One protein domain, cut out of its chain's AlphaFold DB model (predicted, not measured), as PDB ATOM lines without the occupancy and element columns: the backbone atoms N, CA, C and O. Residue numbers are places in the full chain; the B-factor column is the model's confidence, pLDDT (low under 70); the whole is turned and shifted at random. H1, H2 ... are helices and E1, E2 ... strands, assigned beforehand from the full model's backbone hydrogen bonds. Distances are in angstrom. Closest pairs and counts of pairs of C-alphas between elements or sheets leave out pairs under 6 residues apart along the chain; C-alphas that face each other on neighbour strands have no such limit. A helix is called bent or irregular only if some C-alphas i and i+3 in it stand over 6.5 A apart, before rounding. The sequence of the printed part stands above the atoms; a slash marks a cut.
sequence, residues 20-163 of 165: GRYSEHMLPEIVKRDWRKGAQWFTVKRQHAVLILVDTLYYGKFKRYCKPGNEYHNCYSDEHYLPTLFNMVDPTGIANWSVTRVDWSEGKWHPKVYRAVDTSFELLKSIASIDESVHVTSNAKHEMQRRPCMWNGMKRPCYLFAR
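AT A GLANCE: This is residues 20 to 163 of the 165 residues of an uncharacterized protein of Aegilops tauschii subsp. strangulata (UniProt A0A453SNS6). With little regular structure, the domain makes two loop-rich lobes: H1, H2 and H3 with residues 20 to 37, and the hairpin E1 and E2 with H4 and loops. Residues 115 to 123, of which 121 to 123 belong to H4, stick out. The printed part has 144 residues, with four named helices, then two antiparallel strands; the class is mixed, 49 residues being in named elements. It is compact, radius of gyration of the C-alphas 16.7 A, spanning 49 by 35 by 29 A.

IN THESE COORDINATES: H1 is residues 46 to 54, from C-alpha 46 at (32.473, 33.830, 23.285); H2 is residues 58 to 65; H3 is residues 77 to 89, 17.1 A from first to last C-alpha, irregular, C-alphas 79 and 82 being 7.6 A apart; H4 is residues 121 to 129; E1 is residues 132 to 136; E2 is residues 144 to 148, with C-alpha 148 at (51.728, 19.998, 29.436).

HOW THE PARTS SIT: H2 and H3, a helical hairpin, touch, closest C-alphas Phe 62 and Ser 77, 6.0 A; their tilt, 35.3 degrees, opposite ways, is only just steep. In hairpin E1 and E2, N 133 and O 147 are 2.8 A apart, within hydrogen-bond range. Every O i to N i+4 pair is within range in H1, H2 and H4, 7 of 9 in H3.

THE WHOLE: The printed part has no cut. Links H2 to H3 and H3 to H4 are long. No printed residue is under 70 in pLDDT.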
ATOM      1  N   GLY A  20      45.855  31.713  51.164       95.94
ATOM      2  CA  GLY A  20      46.062  32.723  52.208       95.94
ATOM      3  C   GLY A  20      45.321  34.043  51.965       95.94
ATOM      4  O   GLY A  20      45.143  34.807  52.910       95.94
ATOM      5  N   ARG A  21      44.855  34.294  50.731       96.44
ATOM      6  CA  ARG A  21      44.040  35.462  50.361       96.44
ATOM      7  C   ARG A  21      42.530  35.199  50.398       96.44
ATOM      8  O   ARG A  21      41.746  36.096  50.103       96.44
ATOM      9  N   TYR A  22      42.114  33.973  50.718       96.94
ATOM     10  CA  TYR A  22      40.701  33.620  50.834       96.94
ATOM     11  C   TYR A  22      40.074  34.282  52.069       96.94
ATOM     12  O   TYR A  22      40.682  34.315  53.136       96.94
ATOM     13  N   SER A  23      38.832  34.749  51.936       95.38
ATOM     14  CA  SER A  23      38.044  35.326  53.029       95.38
ATOM     15  C   SER A  23      36.808  34.471  53.303       95.38
ATOM     16  O   SER A  23      36.113  34.080  52.371       95.38
ATOM     17  N   GLU A  24      36.466  34.249  54.573       95.56
ATOM     18  CA  GLU A  24      35.234  33.533  54.950       95.56
ATOM     19  C   GLU A  24      33.958  34.259  54.486       95.56
ATOM     20  O   GLU A  24      32.924  33.630  54.287       95.56
ATOM     21  N   HIS A  25      34.028  35.566  54.198       95.50
ATOM     22  CA  HIS A  25      32.921  36.310  53.584       95.50
ATOM     23  C   HIS A  25      32.570  35.839  52.163       95.50
ATOM     24  O   HIS A  25      31.523  36.218  51.630       95.50
ATOM     25  N   MET A  26      33.421  35.020  51.542       97.31
ATOM     26  CA  MET A  26      33.142  34.377  50.260       97.31
ATOM     27  C   MET A  26      32.076  33.274  50.374       97.31
ATOM     28  O   MET A  26      31.398  32.989  49.388       97.31
ATOM     29  N   LEU A  27      31.863  32.723  51.576       97.62
ATOM     30  CA  LEU A  27      30.805  31.754  51.849       97.62
ATOM     31  C   LEU A  27      29.397  32.381  51.784       97.62
ATOM     32  O   LEU A  27      29.241  33.572  52.075       97.62
ATOM     33  N   PRO A  28      28.361  31.570  51.498       97.56
ATOM     34  CA  PRO A  28      28.433  30.166  51.061       97.56
ATOM     35  C   PRO A  28      28.762  29.983  49.569       97.56
ATOM     36  O   PRO A  28      29.019  28.861  49.146       97.56
ATOM     37  N   GLU A  29      28.740  31.054  48.775       98.00
ATOM     38  CA  GLU A  29      28.794  31.000  47.311       98.00
ATOM     39  C   GLU A  29      30.110  30.424  46.783       98.00
ATOM     40  O   GLU A  29      30.102  29.701  45.792       98.00
ATOM     41  N   ILE A  30      31.230  30.739  47.434       98.44
ATOM     42  CA  ILE A  30      32.551  30.235  47.060       98.44
ATOM     43  C   ILE A  30      33.164  29.600  48.296       98.44
ATOM     44  O   ILE A  30      33.579  30.296  49.221       98.44
ATOM     45  N   VAL A  31      33.234  28.272  48.304       98.19
ATOM     46  CA  VAL A  31      33.925  27.530  49.358       98.19
ATOM     47  C   VAL A  31      35.425  27.485  49.086       98.19
ATOM     48  O   VAL A  31      35.880  27.463  47.943       98.19
ATOM     49  N   LYS A  32      36.222  27.400  50.153       97.50
ATOM     50  CA  LYS A  32      37.687  27.470  50.072       97.50
ATOM     51  C   LYS A  32      38.328  26.456  49.115       97.50
ATOM     52  O   LYS A  32      39.323  26.785  48.484       97.50
ATOM     53  N   ARG A  33      37.764  25.250  48.970       97.69
ATOM     54  CA  ARG A  33      38.287  24.212  48.051       97.69
ATOM     55  C   ARG A  33      38.220  24.602  46.569       97.69
ATOM     56  O   ARG A  33      38.980  24.061  45.766       97.69
ATOM     57  N   ASP A  34      37.303  25.507  46.230       98.19
ATOM     58  CA  ASP A  34      37.061  25.959  44.862       98.19
ATOM     59  C   ASP A  34      37.842  27.237  44.536       98.19
ATOM     60  O   ASP A  34      37.911  27.637  43.375       98.19
ATOM     61  N   TRP A  35      38.465  27.854  45.545       98.25
ATOM     62  CA  TRP A  35      39.341  29.004  45.381       98.25
ATOM     63  C   TRP A  35      40.553  28.639  44.523       98.25
ATOM     64  O   TRP A  35      41.246  27.645  44.765       98.25
ATOM     65  N   ARG A  36      40.821  29.463  43.512       98.19
ATOM     66  CA  ARG A  36      41.945  29.278  42.591       98.19
ATOM     67  C   ARG A  36      42.725  30.562  42.416       98.19
ATOM     68  O   ARG A  36      42.214  31.662  42.625       98.19
ATOM     69  N   LYS A  37      43.977  30.399  42.006       97.31
ATOM     70  CA  LYS A  37      44.857  31.468  41.545       97.31
ATOM     71  C   LYS A  37      45.144  31.280  40.059       97.31
ATOM     72  O   LYS A  37      45.129  30.156  39.567       97.31
ATOM     73  N   GLY A  38      45.419  32.371  39.357       96.06
ATOM     74  CA  GLY A  38      45.822  32.359  37.960       96.06
ATOM     75  C   GLY A  38      46.458  33.672  37.519       96.06
ATOM     76  O   GLY A  38      46.668  34.596  38.304       96.06
ATOM     77  N   ALA A  39      46.776  33.743  36.233       93.62
ATOM     78  CA  ALA A  39      47.286  34.932  35.572       93.62
ATOM     79  C   ALA A  39      46.202  36.000  35.341       93.62
ATOM     80  O   ALA A  39      45.073  35.696  34.960       93.62
ATOM     81  N   GLN A  40      46.613  37.268  35.420       92.38
ATOM     82  CA  GLN A  40      45.803  38.431  35.025       92.38
ATOM     83  C   GLN A  40      45.447  38.439  33.524       92.38
ATOM     84  O   GLN A  40      44.490  39.082  33.104       92.38
ATOM     85  N   TRP A  41      46.239  37.744  32.697       93.31
ATOM     86  CA  TRP A  41      46.062  37.676  31.249       93.31
ATOM     87  C   TRP A  41      45.397  36.364  30.858       93.31
ATOM     88  O   TRP A  41      45.921  35.284  31.140       93.31
ATOM     89  N   PHE A  42      44.282  36.464  30.147       95.62
ATOM     90  CA  PHE A  42      43.472  35.325  29.745       95.62
ATOM     91  C   PHE A  42      42.978  35.483  28.309       95.62
ATOM     92  O   PHE A  42      42.949  36.575  27.742       95.62
ATOM     93  N   THR A  43      42.562  34.375  27.710       95.38
ATOM     94  CA  THR A  43      41.819  34.372  26.448       95.38
ATOM     95  C   THR A  43      40.613  33.469  26.608       95.38
ATOM     96  O   THR A  43      40.741  32.331  27.051       95.38
ATOM     97  N   VAL A  44      39.433  33.974  26.261       96.69
ATOM     98  CA  VAL A  44      38.169  33.263  26.464       96.69
ATOM     99  C   VAL A  44      37.378  33.158  25.173       96.69
ATOM    100  O   VAL A  44      37.331  34.093  24.375       96.69
ATOM    101  N   LYS A  45      36.711  32.018  24.985       95.81
ATOM    102  CA  LYS A  45      35.719  31.850  23.920       95.81
ATOM    103  C   LYS A  45      34.465  32.674  24.221       95.81
ATOM    104  O   LYS A  45      34.172  32.988  25.376       95.81
ATOM    105  N   ARG A  46      33.674  32.975  23.186       96.56
ATOM    106  CA  ARG A  46      32.473  33.830  23.285       96.56
ATOM    107  C   ARG A  46      31.524  33.417  24.415       96.56
ATOM    108  O   ARG A  46      31.051  34.275  25.148       96.56
ATOM    109  N   GLN A  47      31.277  32.118  24.577       96.19
ATOM    110  CA  GLN A  47      30.415  31.597  25.643       96.19
ATOM    111  C   GLN A  47      30.921  31.990  27.041       96.19
ATOM    112  O   GLN A  47      30.141  32.452  27.865       96.19
ATOM    113  N   HIS A  48      32.227  31.870  27.294       97.94
ATOM    114  CA  HIS A  48      32.832  32.252  28.573       97.94
ATOM    115  C   HIS A  48      32.815  33.767  28.781       97.94
ATOM    116  O   HIS A  48      32.593  34.222  29.897       97.94
ATOM    117  N   ALA A  49      32.985  34.558  27.717       98.31
ATOM    118  CA  ALA A  49      32.838  36.009  27.804       98.31
ATOM    119  C   ALA A  49      31.416  36.416  28.233       98.31
ATOM    120  O   ALA A  49      31.263  37.287  29.084       98.31
ATOM    121  N   VAL A  50      30.380  35.754  27.704       98.25
ATOM    122  CA  VAL A  50      28.993  35.985  28.139       98.25
ATOM    123  C   VAL A  50      28.810  35.610  29.610       98.25
ATOM    124  O   VAL A  50      28.234  36.407  30.341       98.25
ATOM    125  N   LEU A  51      29.343  34.464  30.057       97.38
ATOM    126  CA  LEU A  51      29.293  34.061  31.473       97.38
ATOM    127  C   LEU A  51      29.898  35.126  32.397       97.38
ATOM    128  O   LEU A  51      29.289  35.472  33.401       97.38
ATOM    129  N   ILE A  52      31.049  35.695  32.027       98.25
ATOM    130  CA  ILE A  52      31.692  36.771  32.797       98.25
ATOM    131  C   ILE A  52      30.806  38.021  32.852       98.25
ATOM    132  O   ILE A  52      30.703  38.647  33.902       98.25
ATOM    133  N   LEU A  53      30.186  38.401  31.730       98.19
ATOM    134  CA  LEU A  53      29.362  39.613  31.642       98.19
ATOM    135  C   LEU A  53      28.087  39.531  32.483       98.19
ATOM    136  O   LEU A  53      27.635  40.551  32.999       98.19
ATOM    137  N   VAL A  54      27.491  38.343  32.585       97.94
ATOM    138  CA  VAL A  54      26.238  38.143  33.328       97.94
ATOM    139  C   VAL A  54      26.463  37.751  34.787       97.94
ATOM    140  O   VAL A  54      25.507  37.759  35.565       97.94
ATOM    141  N   ASP A  55      27.696  37.418  35.180       98.06
ATOM    142  CA  ASP A  55      27.992  37.061  36.561       98.06
ATOM    143  C   ASP A  55      27.913  38.287  37.476       98.06
ATOM    144  O   ASP A  55      28.755  39.185  37.482       98.06
ATOM    145  N   THR A  56      26.870  38.293  38.293       97.88
ATOM    146  CA  THR A  56      26.644  39.289  39.339       97.88
ATOM    147  C   THR A  56      26.841  38.706  40.735       97.88
ATOM    148  O   THR A  56      27.056  39.463  41.685       97.88
ATOM    149  N   LEU A  57      26.812  37.375  40.867       97.75
ATOM    150  CA  LEU A  57      26.868  36.672  42.142       97.75
ATOM    151  C   LEU A  57      28.315  36.541  42.619       97.75
ATOM    152  O   LEU A  57      28.671  37.095  43.663       97.75
ATOM    153  N   TYR A  58      29.162  35.858  41.842       98.00
ATOM    154  CA  TYR A  58      30.544  35.609  42.247       98.00
ATOM    155  C   TYR A  58      31.366  36.883  42.104       98.00
ATOM    156  O   TYR A  58      32.000  37.308  43.072       98.00
ATOM    157  N   TYR A  59      31.268  37.584  40.970       97.81
ATOM    158  CA  TYR A  59      31.868  38.911  40.824       97.81
ATOM    159  C   TYR A  59      31.450  39.870  41.950       97.81
ATOM    160  O   TYR A  59      32.281  40.615  42.471       97.81
ATOM    161  N   GLY A  60      30.187  39.824  42.392       97.75
ATOM    162  CA  GLY A  60      29.693  40.619  43.517       97.75
ATOM    163  C   GLY A  60      30.453  40.360  44.823       97.75
ATOM    164  O   GLY A  60      30.771  41.313  45.543       97.75
ATOM    165  N   LYS A  61      30.805  39.100  45.110       97.50
ATOM    166  CA  LYS A  61      31.661  38.724  46.248       97.50
ATOM    167  C   LYS A  61      33.075  39.269  46.099       97.50
ATOM    168  O   LYS A  61      33.549  39.958  47.003       97.50
ATOM    169  N   PHE A  62      33.715  39.037  44.952       97.38
ATOM    170  CA  PHE A  62      35.063  39.544  44.680       97.38
ATOM    171  C   PHE A  62      35.121  41.070  44.797       97.38
ATOM    172  O   PHE A  62      35.965  41.601  45.511       97.38
ATOM    173  N   LYS A  63      34.160  41.783  44.204       96.44
ATOM    174  CA  LYS A  63      34.061  43.246  44.276       96.44
ATOM    175  C   LYS A  63      33.954  43.771  45.712       96.44
ATOM    176  O   LYS A  63      34.463  44.851  46.018       96.44
ATOM    177  N   ARG A  64      33.262  43.054  46.601       95.31
ATOM    178  CA  ARG A  64      33.054  43.490  47.992       95.31
ATOM    179  C   ARG A  64      34.223  43.126  48.903       95.31
ATOM    180  O   ARG A  64      34.635  43.988  49.682       95.31
ATOM    181  N   TYR A  65      34.734  41.901  48.788       95.25
ATOM    182  CA  TYR A  65      35.608  41.282  49.790       95.25
ATOM    183  C   TYR A  65      37.023  40.971  49.297       95.25
ATOM    184  O   TYR A  65      37.902  40.753  50.123       95.25
ATOM    185  N   CYS A  66      37.273  40.967  47.985       95.12
ATOM    186  CA  CYS A  66      38.613  40.764  47.450       95.12
ATOM    187  C   CYS A  66      39.287  42.115  47.180       95.12
ATOM    188  O   CYS A  66      39.167  42.668  46.085       95.12
ATOM    189  N   LYS A  67      39.923  42.684  48.208       91.75
ATOM    190  CA  LYS A  67      40.538  44.016  48.149       91.75
ATOM    191  C   LYS A  67      41.973  44.011  48.690       91.75
ATOM    192  O   LYS A  67      42.308  43.174  49.529       91.75
ATOM    193  N   PRO A  68      42.811  44.979  48.276       89.38
ATOM    194  CA  PRO A  68      44.079  45.247  48.945       89.38
ATOM    195  C   PRO A  68      43.860  45.657  50.410       89.38
ATOM    196  O   PRO A  68      42.865  46.304  50.735       89.38
ATOM    197  N   GLY A  69      44.814  45.328  51.280       87.56
ATOM    198  CA  GLY A  69      44.789  45.660  52.704       87.56
ATOM    199  C   GLY A  69      44.708  44.430  53.609       87.56
ATOM    200  O   GLY A  69      44.149  43.394  53.247       87.56
ATOM    201  N   ASN A  70      45.262  44.560  54.817       81.19
ATOM    202  CA  ASN A  70      45.355  43.460  55.782       81.19
ATOM    203  C   ASN A  70      43.981  42.933  56.220       81.19
ATOM    204  O   ASN A  70      43.825  41.726  56.370       81.19
ATOM    205  N   GLU A  71      42.978  43.809  56.344       83.88
ATOM    206  CA  GLU A  71      41.587  43.434  56.659       83.88
ATOM    207  C   GLU A  71      40.967  42.491  55.614       83.88
ATOM    208  O   GLU A  71      40.083  41.702  55.931       83.88
ATOM    209  N   TYR A  72      41.452  42.549  54.371       83.44
ATOM    210  CA  TYR A  72      40.945  41.783  53.230       83.44
ATOM    211  C   TYR A  72      41.943  40.722  52.755       83.44
ATOM    212  O   TYR A  72      41.883  40.279  51.607       83.44
ATOM    213  N   HIS A  73      42.900  40.346  53.613       89.06
ATOM    214  CA  HIS A  73      43.958  39.381  53.298       89.06
ATOM    215  C   HIS A  73      44.764  39.740  52.035       89.06
ATOM    216  O   HIS A  73      45.314  38.869  51.358       89.06
ATOM    217  N   ASN A  74      44.832  41.035  51.701       92.00
ATOM    218  CA  ASN A  74      45.415  41.548  50.464       92.00
ATOM    219  C   ASN A  74      44.904  40.808  49.210       92.00
ATOM    220  O   ASN A  74      45.692  40.459  48.337       92.00
ATOM    221  N   CYS A  75      43.614  40.497  49.117       94.62
ATOM    222  CA  CYS A  75      43.070  39.740  47.991       94.62
ATOM    223  C   CYS A  75      43.052  40.553  46.681       94.62
ATOM    224  O   CYS A  75      42.651  41.718  46.663       94.62
ATOM    225  N   TYR A  76      43.450  39.915  45.572       94.81
ATOM    226  CA  TYR A  76      43.521  40.521  44.236       94.81
ATOM    227  C   TYR A  76      42.575  39.824  43.254       94.81
ATOM    228  O   TYR A  76      42.779  38.676  42.861       94.81
ATOM    229  N   SER A  77      41.488  40.500  42.875       95.69
ATOM    230  CA  SER A  77      40.414  39.878  42.091       95.69
ATOM    231  C   SER A  77      40.845  39.478  40.680       95.69
ATOM    232  O   SER A  77      40.334  38.510  40.136       95.69
ATOM    233  N   ASP A  78      41.784  40.201  40.087       94.56
ATOM    234  CA  ASP A  78      42.354  39.915  38.769       94.56
ATOM    235  C   ASP A  78      43.195  38.624  38.730       94.56
ATOM    236  O   ASP A  78      43.318  38.022  37.668       94.56
ATOM    237  N   GLU A  79      43.707  38.159  39.873       96.06
ATOM    238  CA  GLU A  79      44.413  36.874  40.003       96.06
ATOM    239  C   GLU A  79      43.508  35.719  40.466       96.06
ATOM    240  O   GLU A  79      43.898  34.557  40.349       96.06
ATOM    241  N   HIS A  80      42.315  36.005  41.003       97.88
ATOM    242  CA  HIS A  80      41.483  34.995  41.675       97.88
ATOM    243  C   HIS A  80      40.075  34.818  41.107       97.88
ATOM    244  O   HIS A  80      39.550  33.706  41.156       97.88
ATOM    245  N   TYR A  81      39.455  35.859  40.550       98.25
ATOM    246  CA  TYR A  81      38.053  35.815  40.127       98.25
ATOM    247  C   TYR A  81      37.813  34.803  39.006       98.25
ATOM    248  O   TYR A  81      37.111  33.817  39.215       98.25
ATOM    249  N   LEU A  82      38.410  35.015  37.829       98.44
ATOM    250  CA  LEU A  82      38.183  34.142  36.674       98.44
ATOM    251  C   LEU A  82      38.660  32.699  36.903       98.44
ATOM    252  O   LEU A  82      37.903  31.787  36.565       98.44
ATOM    253  N   PRO A  83      39.844  32.454  37.502       98.38
ATOM    254  CA  PRO A  83      40.280  31.096  37.818       98.38
ATOM    255  C   PRO A  83      39.288  30.357  38.724       98.38
ATOM    256  O   PRO A  83      38.978  29.195  38.473       98.38
ATOM    257  N   THR A  84      38.754  31.043  39.743       98.62
ATOM    258  CA  THR A  84      37.780  30.479  40.689       98.62
ATOM    259  C   THR A  84      36.427  30.245  40.019       98.62
ATOM    260  O   THR A  84      35.883  29.147  40.105       98.62
ATOM    261  N   LEU A  85      35.907  31.242  39.292       98.56
ATOM    262  CA  LEU A  85      34.636  31.150  38.571       98.56
ATOM    263  C   LEU A  85      34.625  29.950  37.621       98.56
ATOM    264  O   LEU A  85      33.722  29.119  37.687       98.56
ATOM    265  N   PHE A  86      35.632  29.832  36.755       98.44
ATOM    266  CA  PHE A  86      35.658  28.753  35.769       98.44
ATOM    267  C   PHE A  86      35.973  27.391  36.384       98.44
ATOM    268  O   PHE A  86      35.436  26.401  35.905       98.44
ATOM    269  N   ASN A  87      36.745  27.319  37.473       98.25
ATOM    270  CA  ASN A  87      36.914  26.064  38.212       98.25
ATOM    271  C   ASN A  87      35.580  25.538  38.777       98.25
ATOM    272  O   ASN A  87      35.377  24.327  38.809       98.25
ATOM    273  N   MET A  88      34.668  26.426  39.189       98.06
ATOM    274  CA  MET A  88      33.342  26.038  39.687       98.06
ATOM    275  C   MET A  88      32.337  25.749  38.567       98.06
ATOM    276  O   MET A  88      31.557  24.807  38.675       98.06
ATOM    277  N   VAL A  89      32.318  26.575  37.517       97.44
ATOM    278  CA  VAL A  89      31.227  26.586  36.526       97.44
ATOM    279  C   VAL A  89      31.537  25.750  35.283       97.44
ATOM    280  O   VAL A  89      30.632  25.117  34.745       97.44
ATOM    281  N   ASP A  90      32.787  25.739  34.811       97.50
ATOM    282  CA  ASP A  90      33.192  24.993  33.610       97.50
ATOM    283  C   ASP A  90      34.685  24.582  33.656       97.50
ATOM    284  O   ASP A  90      35.508  25.094  32.885       97.50
ATOM    285  N   PRO A  91      35.077  23.670  34.572       96.50
ATOM    286  CA  PRO A  91      36.482  23.303  34.779       96.50
ATOM    287  C   PRO A  91      37.105  22.554  33.594       96.50
ATOM    288  O   PRO A  91      38.329  22.515  33.469       96.50
ATOM    289  N   THR A  92      36.292  21.950  32.723       94.69
ATOM    290  CA  THR A  92      36.755  21.255  31.510       94.69
ATOM    291  C   THR A  92      36.755  22.165  30.278       94.69
ATOM    292  O   THR A  92      37.410  21.848  29.284       94.69
ATOM    293  N   GLY A  93      36.082  23.319  30.341       95.62
ATOM    294  CA  GLY A  93      36.092  24.359  29.314       95.62
ATOM    295  C   GLY A  93      37.287  25.315  29.372       95.62
ATOM    296  O   GLY A  93      37.401  26.193  28.504       95.62
ATOM    297  N   ILE A  94      38.189  25.159  30.350       96.19
ATOM    298  CA  ILE A  94      39.431  25.936  30.471       96.19
ATOM    299  C   ILE A  94      40.688  25.061  30.444       96.19
ATOM    300  O   ILE A  94      40.694  23.916  30.885       96.19
ATOM    301  N   ALA A  95      41.783  25.625  29.934       95.31
ATOM    302  CA  ALA A  95      43.046  24.913  29.772       95.31
ATOM    303  C   ALA A  95      43.848  24.758  31.081       95.31
ATOM    304  O   ALA A  95      44.730  23.901  31.152       95.31
ATOM    305  N   ASN A  96      43.542  25.556  32.114       96.00
ATOM    306  CA  ASN A  96      44.331  25.695  33.348       96.00
ATOM    307  C   ASN A  96      45.760  26.212  33.104       96.00
ATOM    308  O   ASN A  96      46.682  25.871  33.840       96.00
ATOM    309  N   TRP A  97      45.941  26.988  32.033       95.38
ATOM    310  CA  TRP A  97      47.152  27.739  31.704       95.38
ATOM    311  C   TRP A  97      46.799  28.871  30.716       95.38
ATOM    312  O   TRP A  97      45.749  28.839  30.064       95.38
ATOM    313  N   SER A  98      47.660  29.888  30.611       94.19
ATOM    314  CA  SER A  98      47.464  31.063  29.740       94.19
ATOM    315  C   SER A  98      48.439  31.081  28.561       94.19
ATOM    316  O   SER A  98      49.597  30.690  28.691       94.19
ATOM    317  N   VAL A  99      48.001  31.623  27.421       94.81
ATOM    318  CA  VAL A  99      48.837  31.824  26.220       94.81
ATOM    319  C   VAL A  99      49.845  32.974  26.355       94.81
ATOM    320  O   VAL A  99      50.587  33.251  25.411       94.81
ATOM    321  N   THR A 100      49.907  33.638  27.510       93.75
ATOM    322  CA  THR A 100      50.852  34.727  27.782       93.75
ATOM    323  C   THR A 100      51.978  34.257  28.703       93.75
ATOM    324  O   THR A 100      51.755  33.976  29.879       93.75
ATOM    325  N   ARG A 101      53.216  34.234  28.195       93.44
ATOM    326  CA  ARG A 101      54.419  33.945  28.981       93.44
ATOM    327  C   ARG A 101      54.731  35.102  29.922       93.44
ATOM    328  O   ARG A 101      54.896  36.247  29.496       93.44
ATOM    329  N   VAL A 102      54.917  34.764  31.192       91.75
ATOM    330  CA  VAL A 102      55.360  35.669  32.254       91.75
ATOM    331  C   VAL A 102      56.550  35.041  32.976       91.75
ATOM    332  O   VAL A 102      56.550  33.837  33.217       91.75
ATOM    333  N   ASP A 103      57.596  35.824  33.249       91.75
ATOM    334  CA  ASP A 103      58.830  35.330  33.872       91.75
ATOM    335  C   ASP A 103      58.862  35.642  35.366       91.75
ATOM    336  O   ASP A 103      59.075  36.781  35.767       91.75
ATOM    337  N   TRP A 104      58.654  34.619  36.190       90.44
ATOM    338  CA  TRP A 104      58.662  34.730  37.649       90.44
ATOM    339  C   TRP A 104      59.989  34.296  38.286       90.44
ATOM    340  O   TRP A 104      60.059  34.172  39.506       90.44
ATOM    341  N   SER A 105      61.047  34.083  37.492       89.12
ATOM    342  CA  SER A 105      62.347  33.598  37.992       89.12
ATOM    343  C   SER A 105      62.985  34.492  39.062       89.12
ATOM    344  O   SER A 105      63.760  34.006  39.877       89.12
ATOM    345  N   GLU A 106      62.632  35.780  39.109       90.44
ATOM    346  CA  GLU A 106      63.140  36.728  40.109       90.44
ATOM    347  C   GLU A 106      62.440  36.638  41.477       90.44
ATOM    348  O   GLU A 106      62.904  37.262  42.429       90.44
ATOM    349  N   GLY A 107      61.311  35.926  41.589       86.50
ATOM    350  CA  GLY A 107      60.586  35.752  42.858       86.50
ATOM    351  C   GLY A 107      60.026  37.040  43.481       86.50
ATOM    352  O   GLY A 107      59.711  37.070  44.669       86.50
ATOM    353  N   LYS A 108      59.919  38.123  42.704       89.19
ATOM    354  CA  LYS A 108      59.380  39.417  43.147       89.19
ATOM    355  C   LYS A 108      57.849  39.439  43.073       89.19
ATOM    356  O   LYS A 108      57.222  38.587  42.455       89.19
ATOM    357  N   TRP A 109      57.251  40.496  43.627       85.19
ATOM    358  CA  TRP A 109      55.814  40.799  43.509       85.19
ATOM    359  C   TRP A 109      55.339  41.019  42.070       85.19
ATOM    360  O   TRP A 109      54.151  40.910  41.773       85.19
ATOM    361  N   HIS A 110      56.269  41.345  41.176       88.19
ATOM    362  CA  HIS A 110      56.026  41.516  39.756       88.19
ATOM    363  C   HIS A 110      57.009  40.650  38.971       88.19
ATOM    364  O   HIS A 110      58.136  40.443  39.428       88.19
ATOM    365  N   PRO A 111      56.602  40.151  37.798       90.44
ATOM    366  CA  PRO A 111      57.480  39.346  36.972       90.44
ATOM    367  C   PRO A 111      58.622  40.181  36.391       90.44
ATOM    368  O   PRO A 111      58.544  41.412  36.343       90.44
ATOM    369  N   LYS A 112      59.663  39.497  35.914       92.00
ATOM    370  CA  LYS A 112      60.796  40.118  35.233       92.00
ATOM    371  C   LYS A 112      60.314  40.976  34.064       92.00
ATOM    372  O   LYS A 112      59.419  40.606  33.301       92.00
ATOM    373  N   VAL A 113      60.958  42.128  33.956       90.62
ATOM    374  CA  VAL A 113      60.757  43.152  32.934       90.62
ATOM    375  C   VAL A 113      61.838  42.952  31.869       90.62
ATOM    376  O   VAL A 113      63.022  42.953  32.204       90.62
ATOM    377  N   TYR A 114      61.450  42.743  30.610       89.56
ATOM    378  CA  TYR A 114      62.375  42.566  29.488       89.56
ATOM    379  C   TYR A 114      62.644  43.903  28.801       89.56
ATOM    380  O   TYR A 114      61.795  44.457  28.100       89.56
ATOM    381  N   ARG A 115      63.882  44.382  28.902       90.06
ATOM    382  CA  ARG A 115      64.338  45.572  28.181       90.06
ATOM    383  C   ARG A 115      64.722  45.218  26.745       90.06
ATOM    384  O   ARG A 115      64.823  44.054  26.358       90.06
ATOM    385  N   ALA A 116      64.997  46.246  25.942       90.19
ATOM    386  CA  ALA A 116      65.497  46.060  24.578       90.19
ATOM    387  C   ALA A 116      66.760  45.179  24.540       90.19
ATOM    388  O   ALA A 116      66.858  44.303  23.689       90.19
ATOM    389  N   VAL A 117      67.666  45.355  25.509       91.06
ATOM    390  CA  VAL A 117      68.900  44.558  25.642       91.06
ATOM    391  C   VAL A 117      68.651  43.092  25.997       91.06
ATOM    392  O   VAL A 117      69.484  42.249  25.691       91.06
ATOM    393  N   ASP A 118      67.509  42.778  26.612       89.25
ATOM    394  CA  ASP A 118      67.134  41.402  26.948       89.25
ATOM    395  C   ASP A 118      66.455  40.690  25.767       89.25
ATOM    396  O   ASP A 118      66.260  39.478  25.803       89.25
ATOM    397  N   THR A 119      66.054  41.427  24.723       89.88
ATOM    398  CA  THR A 119      65.299  40.874  23.596       89.88
ATOM    399  C   THR A 119      66.254  40.348  22.526       89.88
ATOM    400  O   THR A 119      66.803  41.121  21.745       89.88
ATOM    401  N   SER A 120      66.413  39.026  22.456       93.75
ATOM    402  CA  SER A 120      67.219  38.352  21.431       93.75
ATOM    403  C   SER A 120      66.412  37.306  20.657       93.75
ATOM    404  O   SER A 120      65.340  36.869  21.090       93.75
ATOM    405  N   PHE A 121      66.929  36.881  19.503       95.00
ATOM    406  CA  PHE A 121      66.321  35.803  18.719       95.00
ATOM    407  C   PHE A 121      66.278  34.487  19.511       95.00
ATOM    408  O   PHE A 121      65.294  33.751  19.461       95.00
ATOM    409  N   GLU A 122      67.316  34.220  20.301       95.56
ATOM    410  CA  GLU A 122      67.433  33.046  21.164       95.56
ATOM    411  C   GLU A 122      66.369  33.057  22.262       95.56
ATOM    412  O   GLU A 122      65.745  32.024  22.507       95.56
ATOM    413  N   LEU A 123      66.103  34.217  22.880       92.81
ATOM    414  CA  LEU A 123      65.020  34.358  23.854       92.81
ATOM    415  C   LEU A 123      63.660  34.048  23.215       92.81
ATOM    416  O   LEU A 123      62.885  33.271  23.771       92.81
ATOM    417  N   LEU A 124      63.372  34.624  22.044       93.00
ATOM    418  CA  LEU A 124      62.106  34.390  21.343       93.00
ATOM    419  C   LEU A 124      61.941  32.916  20.954       93.00
ATOM    420  O   LEU A 124      60.874  32.342  21.169       93.00
ATOM    421  N   LYS A 125      63.006  32.283  20.450       95.31
ATOM    422  CA  LYS A 125      63.022  30.852  20.116       95.31
ATOM    423  C   LYS A 125      62.816  29.980  21.355       95.31
ATOM    424  O   LYS A 125      62.075  29.004  21.288       95.31
ATOM    425  N   SER A 126      63.431  30.352  22.477       94.69
ATOM    426  CA  SER A 126      63.241  29.687  23.766       94.69
ATOM    427  C   SER A 126      61.777  29.754  24.201       94.69
ATOM    428  O   SER A 126      61.158  28.707  24.377       94.69
ATOM    429  N   ILE A 127      61.173  30.949  24.253       94.31
ATOM    430  CA  ILE A 127      59.761  31.131  24.636       94.31
ATOM    431  C   ILE A 127      58.820  30.343  23.713       94.31
ATOM    432  O   ILE A 127      57.917  29.665  24.203       94.31
ATOM    433  N   ALA A 128      59.058  30.383  22.400       94.69
ATOM    434  CA  ALA A 128      58.259  29.674  21.401       94.69
ATOM    435  C   ALA A 128      58.393  28.141  21.470       94.69
ATOM    436  O   ALA A 128      57.599  27.430  20.858       94.69
ATOM    437  N   SER A 129      59.391  27.626  22.193       95.88
ATOM    438  CA  SER A 129      59.603  26.189  22.386       95.88
ATOM    439  C   SER A 129      59.004  25.643  23.686       95.88
ATOM    440  O   SER A 129      58.954  24.427  23.852       95.88
ATOM    441  N   ILE A 130      58.533  26.506  24.598       96.25
ATOM    442  CA  ILE A 130      57.991  26.065  25.889       96.25
ATOM    443  C   ILE A 130      56.637  25.395  25.672       96.25
ATOM    444  O   ILE A 130      55.690  26.045  25.236       96.25
ATOM    445  N   ASP A 131      56.534  24.118  26.025       95.94
ATOM    446  CA  ASP A 131      55.342  23.281  25.858       95.94
ATOM    447  C   ASP A 131      54.767  22.767  27.195       95.94
ATOM    448  O   ASP A 131      53.884  21.903  27.220       95.94
ATOM    449  N   GLU A 132      55.242  23.333  28.310       95.81
ATOM    450  CA  GLU A 132      54.768  23.093  29.672       95.81
ATOM    451  C   GLU A 132      54.540  24.413  30.418       95.81
ATOM    452  O   GLU A 132      55.408  25.287  30.443       95.81
ATOM    453  N   SER A 133      53.385  24.540  31.072       94.75
ATOM    454  CA  SER A 133      53.127  25.593  32.054       94.75
ATOM    455  C   SER A 133      53.650  25.153  33.415       94.75
ATOM    456  O   SER A 133      53.429  24.013  33.835       94.75
ATOM    457  N   VAL A 134      54.336  26.060  34.107       94.19
ATOM    458  CA  VAL A 134      54.947  25.798  35.411       94.19
ATOM    459  C   VAL A 134      54.417  26.792  36.433       94.19
ATOM    460  O   VAL A 134      54.489  28.002  36.224       94.19
ATOM    461  N   HIS A 135      53.951  26.270  37.564       93.38
ATOM    462  CA  HIS A 135      53.556  27.049  38.732       93.38
ATOM    463  C   HIS A 135      54.362  26.582  39.935       93.38
ATOM    464  O   HIS A 135      54.611  25.391  40.096       93.38
ATOM    465  N   VAL A 136      54.776  27.517  40.779       93.44
ATOM    466  CA  VAL A 136      55.456  27.211  42.039       93.44
ATOM    467  C   VAL A 136      54.556  27.699  43.160       93.44
ATOM    468  O   VAL A 136      54.142  28.861  43.151       93.44
ATOM    469  N   THR A 137      54.215  26.814  44.096       94.31
ATOM    470  CA  THR A 137      53.372  27.182  45.235       94.31
ATOM    471  C   THR A 137      54.081  28.211  46.113       94.31
ATOM    472  O   THR A 137      55.307  28.217  46.250       94.31
ATOM    473  N   SER A 138      53.304  29.101  46.727       93.94
ATOM    474  CA  SER A 138      53.850  30.177  47.562       93.94
ATOM    475  C   SER A 138      54.092  29.765  49.015       93.94
ATOM    476  O   SER A 138      54.600  30.557  49.806       93.94
ATOM    477  N   ASN A 139      53.715  28.541  49.395       93.69
ATOM    478  CA  ASN A 139      53.998  27.990  50.718       93.69
ATOM    479  C   ASN A 139      55.489  27.630  50.871       93.69
ATOM    480  O   ASN A 139      56.223  27.523  49.894       93.69
ATOM    481  N   ALA A 140      55.920  27.354  52.106       93.19
ATOM    482  CA  ALA A 140      57.319  27.052  52.433       93.19
ATOM    483  C   ALA A 140      57.923  25.855  51.672       93.19
ATOM    484  O   ALA A 140      59.140  25.701  51.632       93.19
ATOM    485  N   LYS A 141      57.085  24.990  51.089       93.38
ATOM    486  CA  LYS A 141      57.537  23.828  50.323       93.38
ATOM    487  C   LYS A 141      57.959  24.169  48.891       93.38
ATOM    488  O   LYS A 141      58.711  23.391  48.317       93.38
ATOM    489  N   HIS A 142      57.481  25.284  48.327       91.50
ATOM    490  CA  HIS A 142      57.767  25.701  46.948       91.50
ATOM    491  C   HIS A 142      57.609  24.564  45.924       91.50
ATOM    492  O   HIS A 142      58.475  24.315  45.085       91.50
ATOM    493  N   GLU A 143      56.493  23.843  46.014       94.56
ATOM    494  CA  GLU A 143      56.204  22.704  45.153       94.56
ATOM    495  C   GLU A 143      55.993  23.188  43.715       94.56
ATOM    496  O   GLU A 143      55.203  24.096  43.444       94.56
ATOM    497  N   MET A 144      56.718  22.572  42.782       94.06
ATOM    498  CA  MET A 144      56.620  22.879  41.362       94.06
ATOM    499  C   MET A 144      55.546  22.006  40.711       94.06
ATOM    500  O   MET A 144      55.705  20.794  40.576       94.06
ATOM    501  N   GLN A 145      54.478  22.641  40.250       93.00
ATOM    502  CA  GLN A 145      53.426  22.030  39.454       93.00
ATOM    503  C   GLN A 145      53.744  22.240  37.973       93.00
ATOM    504  O   GLN A 145      53.945  23.370  37.528       93.00
ATOM    505  N   ARG A 146      53.787  21.152  37.200       94.62
ATOM    506  CA  ARG A 146      54.018  21.188  35.750       94.62
ATOM    507  C   ARG A 146      52.805  20.646  35.022       94.62
ATOM    508  O   ARG A 146      52.273  19.604  35.400       94.62
ATOM    509  N   ARG A 147      52.386  21.335  33.964       92.19
ATOM    510  CA  ARG A 147      51.258  20.921  33.131       92.19
ATOM    511  C   ARG A 147      51.640  21.007  31.655       92.19
ATOM    512  O   ARG A 147      52.021  22.087  31.212       92.19
ATOM    513  N   PRO A 148      51.513  19.921  30.874       95.06
ATOM    514  CA  PRO A 148      51.728  19.998  29.436       95.06
ATOM    515  C   PRO A 148      50.664  20.889  28.785       95.06
ATOM    516  O   PRO A 148      49.477  20.809  29.112       95.06
ATOM    517  N   CYS A 149      51.087  21.725  27.842       94.62
ATOM    518  CA  CYS A 149      50.202  22.607  27.096       94.62
ATOM    519  C   CYS A 149      49.544  21.836  25.954       94.62
ATOM    520  O   CYS A 149      50.117  21.612  24.886       94.62
ATOM    521  N   MET A 150      48.318  21.392  26.216       92.00
ATOM    522  CA  MET A 150      47.544  20.574  25.292       92.00
ATOM    523  C   MET A 150      46.602  21.440  24.458       92.00
ATOM    524  O   MET A 150      45.801  22.202  24.991       92.00
ATOM    525  N   TRP A 151      46.666  21.270  23.143       88.31
ATOM    526  CA  TRP A 151      45.777  21.888  22.167       88.31
ATOM    527  C   TRP A 151      45.057  20.773  21.422       88.31
ATOM    528  O   TRP A 151      45.689  20.013  20.688       88.31
ATOM    529  N   ASN A 152      43.743  20.647  21.631       85.62
ATOM    530  CA  ASN A 152      42.915  19.594  21.028       85.62
ATOM    531  C   ASN A 152      43.530  18.180  21.192       85.62
ATOM    532  O   ASN A 152      43.556  17.391  20.254       85.62
ATOM    533  N   GLY A 153      44.081  17.883  22.377       86.56
ATOM    534  CA  GLY A 153      44.692  16.583  22.689       86.56
ATOM    535  C   GLY A 153      46.148  16.405  22.240       86.56
ATOM    536  O   GLY A 153      46.739  15.369  22.525       86.56
ATOM    537  N   MET A 154      46.765  17.406  21.608       90.56
ATOM    538  CA  MET A 154      48.175  17.364  21.207       90.56
ATOM    539  C   MET A 154      49.027  18.332  22.027       90.56
ATOM    540  O   MET A 154      48.634  19.483  22.217       90.56
ATOM    541  N   LYS A 155      50.226  17.905  22.441       93.44
ATOM    542  CA  LYS A 155      51.212  18.807  23.055       93.44
ATOM    543  C   LYS A 155      51.656  19.850  22.023       93.44
ATOM    544  O   LYS A 155      51.979  19.503  20.884       93.44
ATOM    545  N   ARG A 156      51.640  21.125  22.401       92.88
ATOM    546  CA  ARG A 156      52.065  22.262  21.573       92.88
ATOM    547  C   ARG A 156      52.732  23.316  22.457       92.88
ATOM    548  O   ARG A 156      52.521  23.295  23.670       92.88
ATOM    549  N   PRO A 157      53.479  24.265  21.867       95.00
ATOM    550  CA  PRO A 157      53.937  25.431  22.603       95.00
ATOM    551  C   PRO A 157      52.786  26.141  23.324       95.00
ATOM    552  O   PRO A 157      51.693  26.295  22.775       95.00
ATOM    553  N   CYS A 158      53.030  26.560  24.560       94.94
ATOM    554  CA  CYS A 158      52.039  27.240  25.384       94.94
ATOM    555  C   CYS A 158      51.777  28.652  24.856       94.94
ATOM    556  O   CYS A 158      50.640  29.082  24.691       94.94
ATOM    557  N   TYR A 159      52.842  29.409  24.600       94.56
ATOM    558  CA  TYR A 159      52.735  30.860  24.602       94.56
ATOM    559  C   TYR A 159      52.674  31.454  23.196       94.56
ATOM    560  O   TYR A 159      53.521  31.182  22.350       94.56
ATOM    561  N   LEU A 160      51.680  32.315  22.982       92.19
ATOM    562  CA  LEU A 160      51.548  33.175  21.804       92.19
ATOM    563  C   LEU A 160      52.065  34.590  22.079       92.19
ATOM    564  O   LEU A 160      52.535  35.273  21.174       92.19
ATOM    565  N   PHE A 161      51.976  35.026  23.335       91.50
ATOM    566  CA  PHE A 161      52.381  36.353  23.777       91.50
ATOM    567  C   PHE A 161      53.420  36.238  24.888       91.50
ATOM    568  O   PHE A 161      53.434  35.265  25.638       91.50
ATOM    569  N   ALA A 162      54.268  37.252  25.032       89.88
ATOM    570  CA  ALA A 162      55.184  37.379  26.157       89.88
ATOM    571  C   ALA A 162      55.098  38.791  26.736       89.88
ATOM    572  O   ALA A 162      55.010  39.783  26.009       89.88
ATOM    573  N   ARG A 163      55.111  38.875  28.064       83.00
ATOM    574  CA  ARG A 163      55.033  40.132  28.802       83.00
ATOM    575  C   ARG A 163      56.370  40.882  28.703       83.00
ATOM    576  O   ARG A 163      57.320  40.454  29.337       83.00
TER     577      ARG A 163